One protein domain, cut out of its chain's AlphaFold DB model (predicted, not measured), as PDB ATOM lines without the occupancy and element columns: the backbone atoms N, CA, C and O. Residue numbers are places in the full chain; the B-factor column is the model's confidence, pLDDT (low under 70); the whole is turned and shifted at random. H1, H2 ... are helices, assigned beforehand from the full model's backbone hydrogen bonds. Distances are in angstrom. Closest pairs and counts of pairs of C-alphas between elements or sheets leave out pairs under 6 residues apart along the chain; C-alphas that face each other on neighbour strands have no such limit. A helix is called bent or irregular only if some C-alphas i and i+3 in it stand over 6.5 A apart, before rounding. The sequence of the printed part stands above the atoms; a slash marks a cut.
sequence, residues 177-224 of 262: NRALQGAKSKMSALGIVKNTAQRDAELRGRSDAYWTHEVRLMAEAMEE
ATOM      1  N   ASN A 177      46.112 110.824 -36.051       89.19
ATOM      2  CA  ASN A 177      46.237 112.211 -35.617       89.19
ATOM      3  C   ASN A 177      45.872 112.374 -34.131       89.19
ATOM      4  O   ASN A 177      46.598 113.040 -33.399       89.19
ATOM      5  N   ARG A 178      44.810 111.715 -33.641       90.00
ATOM      6  CA  ARG A 178      44.464 111.706 -32.206       90.00
ATOM      7  C   ARG A 178      45.576 111.085 -31.360       90.00
ATOM      8  O   ARG A 178      45.935 111.653 -30.329       90.00
ATOM      9  N   ALA A 179      46.156 109.969 -31.802       91.06
ATOM     10  CA  ALA A 179      47.277 109.334 -31.111       91.06
ATOM     11  C   ALA A 179      48.510 110.253 -31.062       91.06
ATOM     12  O   ALA A 179      49.127 110.401 -30.008       91.06
ATOM     13  N   LEU A 180      48.825 110.930 -32.169       95.00
ATOM     14  CA  LEU A 180      49.942 111.867 -32.250       95.00
ATOM     15  C   LEU A 180      49.728 113.101 -31.367       95.00
ATOM     16  O   LEU A 180      50.651 113.515 -30.671       95.00
ATOM     17  N   GLN A 181      48.519 113.666 -31.341       89.75
ATOM     18  CA  GLN A 181      48.196 114.773 -30.436       89.75
ATOM     19  C   GLN A 181      48.302 114.345 -28.967       89.75
ATOM     20  O   GLN A 181      48.839 115.093 -28.150       89.75
ATOM     21  N   GLY A 182      47.882 113.119 -28.637       92.62
ATOM     22  CA  GLY A 182      48.076 112.536 -27.308       92.62
ATOM     23  C   GLY A 182      49.551 112.321 -26.948       92.62
ATOM     24  O   GLY A 182      49.956 112.573 -25.817       92.62
ATOM     25  N   ALA A 183      50.381 111.890 -27.899       95.25
ATOM     26  CA  ALA A 183      51.823 111.761 -27.687       95.25
ATOM     27  C   ALA A 183      52.493 113.133 -27.502       95.25
ATOM     28  O   ALA A 183      53.288 113.316 -26.581       95.25
ATOM     29  N   LYS A 184      52.121 114.122 -28.325       92.69
ATOM     30  CA  LYS A 184      52.622 115.498 -28.238       92.69
ATOM     31  C   LYS A 184      52.265 116.148 -26.902       92.69
ATOM     32  O   LYS A 184      53.129 116.774 -26.293       92.69
ATOM     33  N   SER A 185      51.029 115.988 -26.426       95.06
ATOM     34  CA  SER A 185      50.607 116.557 -25.140       95.06
ATOM     35  C   SER A 185      51.356 115.924 -23.966       95.06
ATOM     36  O   SER A 185      51.837 116.650 -23.099       95.06
ATOM     37  N   LYS A 186      51.557 114.599 -23.979       96.19
ATOM     38  CA  LYS A 186      52.379 113.896 -22.979       96.19
ATOM     39  C   LYS A 186      53.829 114.367 -22.998       96.19
ATOM     40  O   LYS A 186      54.382 114.653 -21.944       96.19
ATOM     41  N   MET A 187      54.433 114.500 -24.177       95.31
ATOM     42  CA  MET A 187      55.806 114.992 -24.312       95.31
ATOM     43  C   MET A 187      55.943 116.437 -23.817       95.31
ATOM     44  O   MET A 187      56.892 116.757 -23.107       95.31
ATOM     45  N   SER A 188      54.965 117.295 -24.121       94.00
ATOM     46  CA  SER A 188      54.920 118.659 -23.591       94.00
ATOM     47  C   SER A 188      54.796 118.669 -22.066       94.00
ATOM     48  O   SER A 188      55.498 119.431 -21.407       94.00
ATOM     49  N   ALA A 189      53.942 117.818 -21.493       95.81
ATOM     50  CA  ALA A 189      53.779 117.701 -20.047       95.81
ATOM     51  C   ALA A 189      55.063 117.198 -19.370       95.81
ATOM     52  O   ALA A 189      55.504 117.792 -18.390       95.81
ATOM     53  N   LEU A 190      55.715 116.173 -19.929       95.81
ATOM     54  CA  LEU A 190      57.017 115.688 -19.457       95.81
ATOM     55  C   LEU A 190      58.084 116.785 -19.517       95.81
ATOM     56  O   LEU A 190      58.865 116.934 -18.581       95.81
ATOM     57  N   GLY A 191      58.091 117.587 -20.584       94.31
ATOM     58  CA  GLY A 191      58.980 118.739 -20.710       94.31
ATOM     59  C   GLY A 191      58.738 119.786 -19.624       94.31
ATOM     60  O   GLY A 191      59.698 120.294 -19.045       94.31
ATOM     61  N   ILE A 192      57.477 120.087 -19.302       95.12
ATOM     62  CA  ILE A 192      57.135 120.998 -18.201       95.12
ATOM     63  C   ILE A 192      57.616 120.415 -16.873       95.12
ATOM     64  O   ILE A 192      58.344 121.103 -16.169       95.12
ATOM     65  N   VAL A 193      57.301 119.149 -16.573       94.19
ATOM     66  CA  VAL A 193      57.707 118.477 -15.325       94.19
ATOM     67  C   VAL A 193      59.227 118.461 -15.164       94.19
ATOM     68  O   VAL A 193      59.740 118.790 -14.096       94.19
ATOM     69  N   LYS A 194      59.966 118.135 -16.229       92.38
ATOM     70  CA  LYS A 194      61.433 118.158 -16.216       92.38
ATOM     71  C   LYS A 194      61.961 119.567 -15.953       92.38
ATOM     72  O   LYS A 194      62.847 119.740 -15.125       92.38
ATOM     73  N   ASN A 195      61.402 120.582 -16.613       92.81
ATOM     74  CA  ASN A 195      61.797 121.973 -16.391       92.81
ATOM     75  C   ASN A 195      61.453 122.460 -14.979       92.81
ATOM     76  O   ASN A 195      62.240 123.192 -14.387       92.81
ATOM     77  N   THR A 196      60.306 122.065 -14.420       91.81
ATOM     78  CA  THR A 196      59.938 122.413 -13.042       91.81
ATOM     79  C   THR A 196      60.843 121.712 -12.037       91.81
ATOM     80  O   THR A 196      61.345 122.375 -11.137       91.81
ATOM     81  N   ALA A 197      61.137 120.423 -12.234       90.81
ATOM     82  CA  ALA A 197      62.067 119.676 -11.389       90.81
ATOM     83  C   ALA A 197      63.482 120.271 -11.442       90.81
ATOM     84  O   ALA A 197      64.136 120.383 -10.414       90.81
ATOM     85  N   GLN A 198      63.923 120.736 -12.616       91.38
ATOM     86  CA  GLN A 198      65.219 121.395 -12.767       91.38
ATOM     87  C   GLN A 198      65.252 122.805 -12.162       91.38
ATOM     88  O   GLN A 198      66.330 123.315 -11.863       91.38
ATOM     89  N   ARG A 199      64.109 123.473 -11.988       91.88
ATOM     90  CA  ARG A 199      64.031 124.811 -11.374       91.88
ATOM     91  C   ARG A 199      63.913 124.756  -9.854       91.88
ATOM     92  O   ARG A 199      64.462 125.629  -9.188       91.88
ATOM     93  N   ASP A 200      63.276 123.726  -9.316       94.44
ATOM     94  CA  ASP A 200      63.185 123.484  -7.878       94.44
ATOM     95  C   ASP A 200      64.513 122.946  -7.311       94.44
ATOM     96  O   ASP A 200      65.148 122.077  -7.906       94.44
ATOM     97  N   ALA A 201      64.981 123.495  -6.187       93.44
ATOM     98  CA  ALA A 201      66.275 123.120  -5.619       93.44
ATOM     99  C   ALA A 201      66.279 121.735  -4.958       93.44
ATOM    100  O   ALA A 201      67.276 121.020  -5.060       93.44
ATOM    101  N   GLU A 202      65.175 121.346  -4.323       95.31
ATOM    102  CA  GLU A 202      65.044 120.063  -3.638       95.31
ATOM    103  C   GLU A 202      64.902 118.922  -4.652       95.31
ATOM    104  O   GLU A 202      65.630 117.928  -4.587       95.31
ATOM    105  N   LEU A 203      64.009 119.082  -5.637       93.56
ATOM    106  CA  LEU A 203      63.781 118.064  -6.670       93.56
ATOM    107  C   LEU A 203      65.021 117.842  -7.538       93.56
ATOM    108  O   LEU A 203      65.355 116.693  -7.837       93.56
ATOM    109  N   ARG A 204      65.727 118.919  -7.897       94.31
ATOM    110  CA  ARG A 204      67.005 118.824  -8.608       94.31
ATOM    111  C   ARG A 204      68.033 118.050  -7.789       94.31
ATOM    112  O   ARG A 204      68.604 117.100  -8.304       94.31
ATOM    113  N   GLY A 205      68.189 118.379  -6.503       94.81
ATOM    114  CA  GLY A 205      69.125 117.680  -5.618       94.81
ATOM    115  C   GLY A 205      68.838 116.179  -5.502       94.81
ATOM    116  O   GLY A 205      69.761 115.370  -5.546       94.81
ATOM    117  N   ARG A 206      67.559 115.782  -5.429       94.44
ATOM    118  CA  ARG A 206      67.163 114.362  -5.417       94.44
ATOM    119  C   ARG A 206      67.417 113.660  -6.752       94.44
ATOM    120  O   ARG A 206      67.863 112.515  -6.745       94.44
ATOM    121  N   SER A 207      67.138 114.325  -7.874       92.50
ATOM    122  CA  SER A 207      67.440 113.809  -9.216       92.50
ATOM    123  C   SER A 207      68.945 113.610  -9.398       92.50
ATOM    124  O   SER A 207      69.374 112.539  -9.817       92.50
ATOM    125  N   ASP A 208      69.754 114.602  -9.028       93.69
ATOM    126  CA  ASP A 208      71.214 114.542  -9.133       93.69
ATOM    127  C   ASP A 208      71.796 113.449  -8.231       93.69
ATOM    128  O   ASP A 208      72.653 112.682  -8.667       93.69
ATOM    129  N   ALA A 209      71.295 113.315  -6.998       94.94
ATOM    130  CA  ALA A 209      71.703 112.246  -6.090       94.94
ATOM    131  C   ALA A 209      71.369 110.855  -6.650       94.94
ATOM    132  O   ALA A 209      72.207 109.957  -6.581       94.94
ATOM    133  N   TYR A 210      70.180 110.687  -7.242       95.38
ATOM    134  CA  TYR A 210      69.788 109.444  -7.906       95.38
ATOM    135  C   TYR A 210      70.727 109.111  -9.071       95.38
ATOM    136  O   TYR A 210      71.297 108.024  -9.097       95.38
ATOM    137  N   TRP A 211      70.957 110.051  -9.994       93.94
ATOM    138  CA  TRP A 211      71.833 109.810 -11.145       93.94
ATOM    139  C   TRP A 211      73.287 109.579 -10.742       93.94
ATOM    140  O   TRP A 211      73.948 108.726 -11.323       93.94
ATOM    141  N   THR A 212      73.785 110.283  -9.725       94.81
ATOM    142  CA  THR A 212      75.142 110.064  -9.202       94.81
ATOM    143  C   THR A 212      75.274 108.671  -8.590       94.81
ATOM    144  O   THR A 212      76.289 108.005  -8.781       94.81
ATOM    145  N   HIS A 213      74.242 108.210  -7.876       96.94
ATOM    146  CA  HIS A 213      74.204 106.861  -7.324       96.94
ATOM    147  C   HIS A 213      74.144 105.794  -8.423       96.94
ATOM    148  O   HIS A 213      74.928 104.853  -8.380       96.94
ATOM    149  N   GLU A 214      73.287 105.970  -9.430       96.19
ATOM    150  CA  GLU A 214      73.151 105.043 -10.560       96.19
ATOM    151  C   GLU A 214      74.446 104.955 -11.384       96.19
ATOM    152  O   GLU A 214      74.904 103.863 -11.704       96.19
ATOM    153  N   VAL A 215      75.088 106.094 -11.680       94.38
ATOM    154  CA  VAL A 215      76.383 106.130 -12.384       94.38
ATOM    155  C   VAL A 215      77.462 105.426 -11.571       94.38
ATOM    156  O   VAL A 215      78.257 104.684 -12.140       94.38
ATOM    157  N   ARG A 216      77.485 105.621 -10.248       94.88
ATOM    158  CA  ARG A 216      78.419 104.917  -9.367       94.88
ATOM    159  C   ARG A 216      78.171 103.408  -9.373       94.88
ATOM    160  O   ARG A 216      79.127 102.661  -9.524       94.88
ATOM    161  N   LEU A 217      76.916 102.971  -9.262       95.19
ATOM    162  CA  LEU A 217      76.548 101.553  -9.331       95.19
ATOM    163  C   LEU A 217      76.932 100.932 -10.679       95.19
ATOM    164  O   LEU A 217      77.475  99.834 -10.711       95.19
ATOM    165  N   MET A 218      76.689 101.632 -11.791       90.69
ATOM    166  CA  MET A 218      77.088 101.159 -13.118       90.69
ATOM    167  C   MET A 218      78.605 101.130 -13.297       90.69
ATOM    168  O   MET A 218      79.104 100.222 -13.951       90.69
ATOM    169  N   ALA A 219      79.339 102.088 -12.727       92.75
ATOM    170  CA  ALA A 219      80.797 102.077 -12.746       92.75
ATOM    171  C   ALA A 219      81.348 100.883 -11.954       92.75
ATOM    172  O   ALA A 219      82.161 100.137 -12.486       92.75
ATOM    173  N   GLU A 220      80.841 100.656 -10.740       94.19
ATOM    174  CA  GLU A 220      81.189  99.492  -9.916       94.19
ATOM    175  C   GLU A 220      80.863  98.176 -10.653       94.19
ATOM    176  O   GLU A 220      81.695  97.274 -10.696       94.19
ATOM    177  N   ALA A 221      79.707  98.089 -11.324       93.31
ATOM    178  CA  ALA A 221      79.344  96.931 -12.145       93.31
ATOM    179  C   ALA A 221      80.237  96.767 -13.395       93.31
ATOM    180  O   ALA A 221      80.563  95.648 -13.779       93.31
ATOM    181  N   MET A 222      80.661  97.861 -14.038       90.69
ATOM    182  CA  MET A 222      81.593  97.825 -15.177       90.69
ATOM    183  C   MET A 222      83.017  97.423 -14.780       90.69
ATOM    184  O   MET A 222      83.777  97.003 -15.650       90.69
ATOM    185  N   GLU A 223      83.391  97.553 -13.507       92.31
ATOM    186  CA  GLU A 223      84.692  97.113 -12.991       92.31
ATOM    187  C   GLU A 223      84.755  95.595 -12.745       92.31
ATOM    188  O   GLU A 223      85.847  95.032 -12.596       92.31
ATOM    189  N   GLU A 224      83.612  94.901 -12.739       95.38
ATOM    190  CA  GLU A 224      83.572  93.446 -12.614       95.38
ATOM    191  C   GLU A 224      84.265  92.777 -13.808       95.38
ATOM    192  O   GLU A 224      83.956  93.033 -14.974       95.38
TER     193      GLU A 224
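What this domain is: This is residues 177 to 224 of the 262 residues of an uncharacterized protein of Cordyceps fumosorosea (strain ARSEF 2679) (UniProt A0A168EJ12). Two helices of nearly equal length, H1 and H2, meet near their ends at a corner and make a wide, flat V or L, with the tight turn at Asp 200 as its tip. The two arms spread away from that corner, and residues 177 to 193 and 209 to 224 stick out free. The printed part has 48 residues with two named helices, H1 then H2 along the chain, and no named strand; the class is all helix. The whole is extended, with a radius of gyration of the C-alphas of 16.0 A, and the C-alphas span 48 by 28 by 7 A.

Where its parts are: H1, the longest helix, is residues 177 to 199 and measures 32.6 A from first to last C-alpha. It begins at C-alpha 177 at (46.237, 112.211, -35.617) and ends at C-alpha 199 at (64.031, 124.811, -11.374). H2 is residues 201 to 222 and measures 31.1 A, ending at C-alpha 222 at (81.593, 97.825, -15.177). Neither helix is bent.

How they stand to each other: H1 and H2 touch only at the corner by their link, and only just, with 3 pairs of C-alphas within 8 A. The closest C-alphas of the two helices are those of Gln 198 and Arg 204, 5.2 A apart. H1 touches H2 with residues 197 to 198 alone, and H2 touches H1 with residues 203 to 204 alone. Their lines are about perpendicular, at 81 degrees, and their centres are 23.6 A apart. In H1 and H2 every O i to N i+4 pair is within hydrogen-bond range.

The domain as a whole: The two C-alphas farthest apart are those of Asn 177 and Glu 224, 47.7 A, which are also the first and last printed. The link from H1 to H2, one residue, is tight. The printed part has no cut. The mean pLDDT of the printed part is 93.6, and no printed residue is under 70.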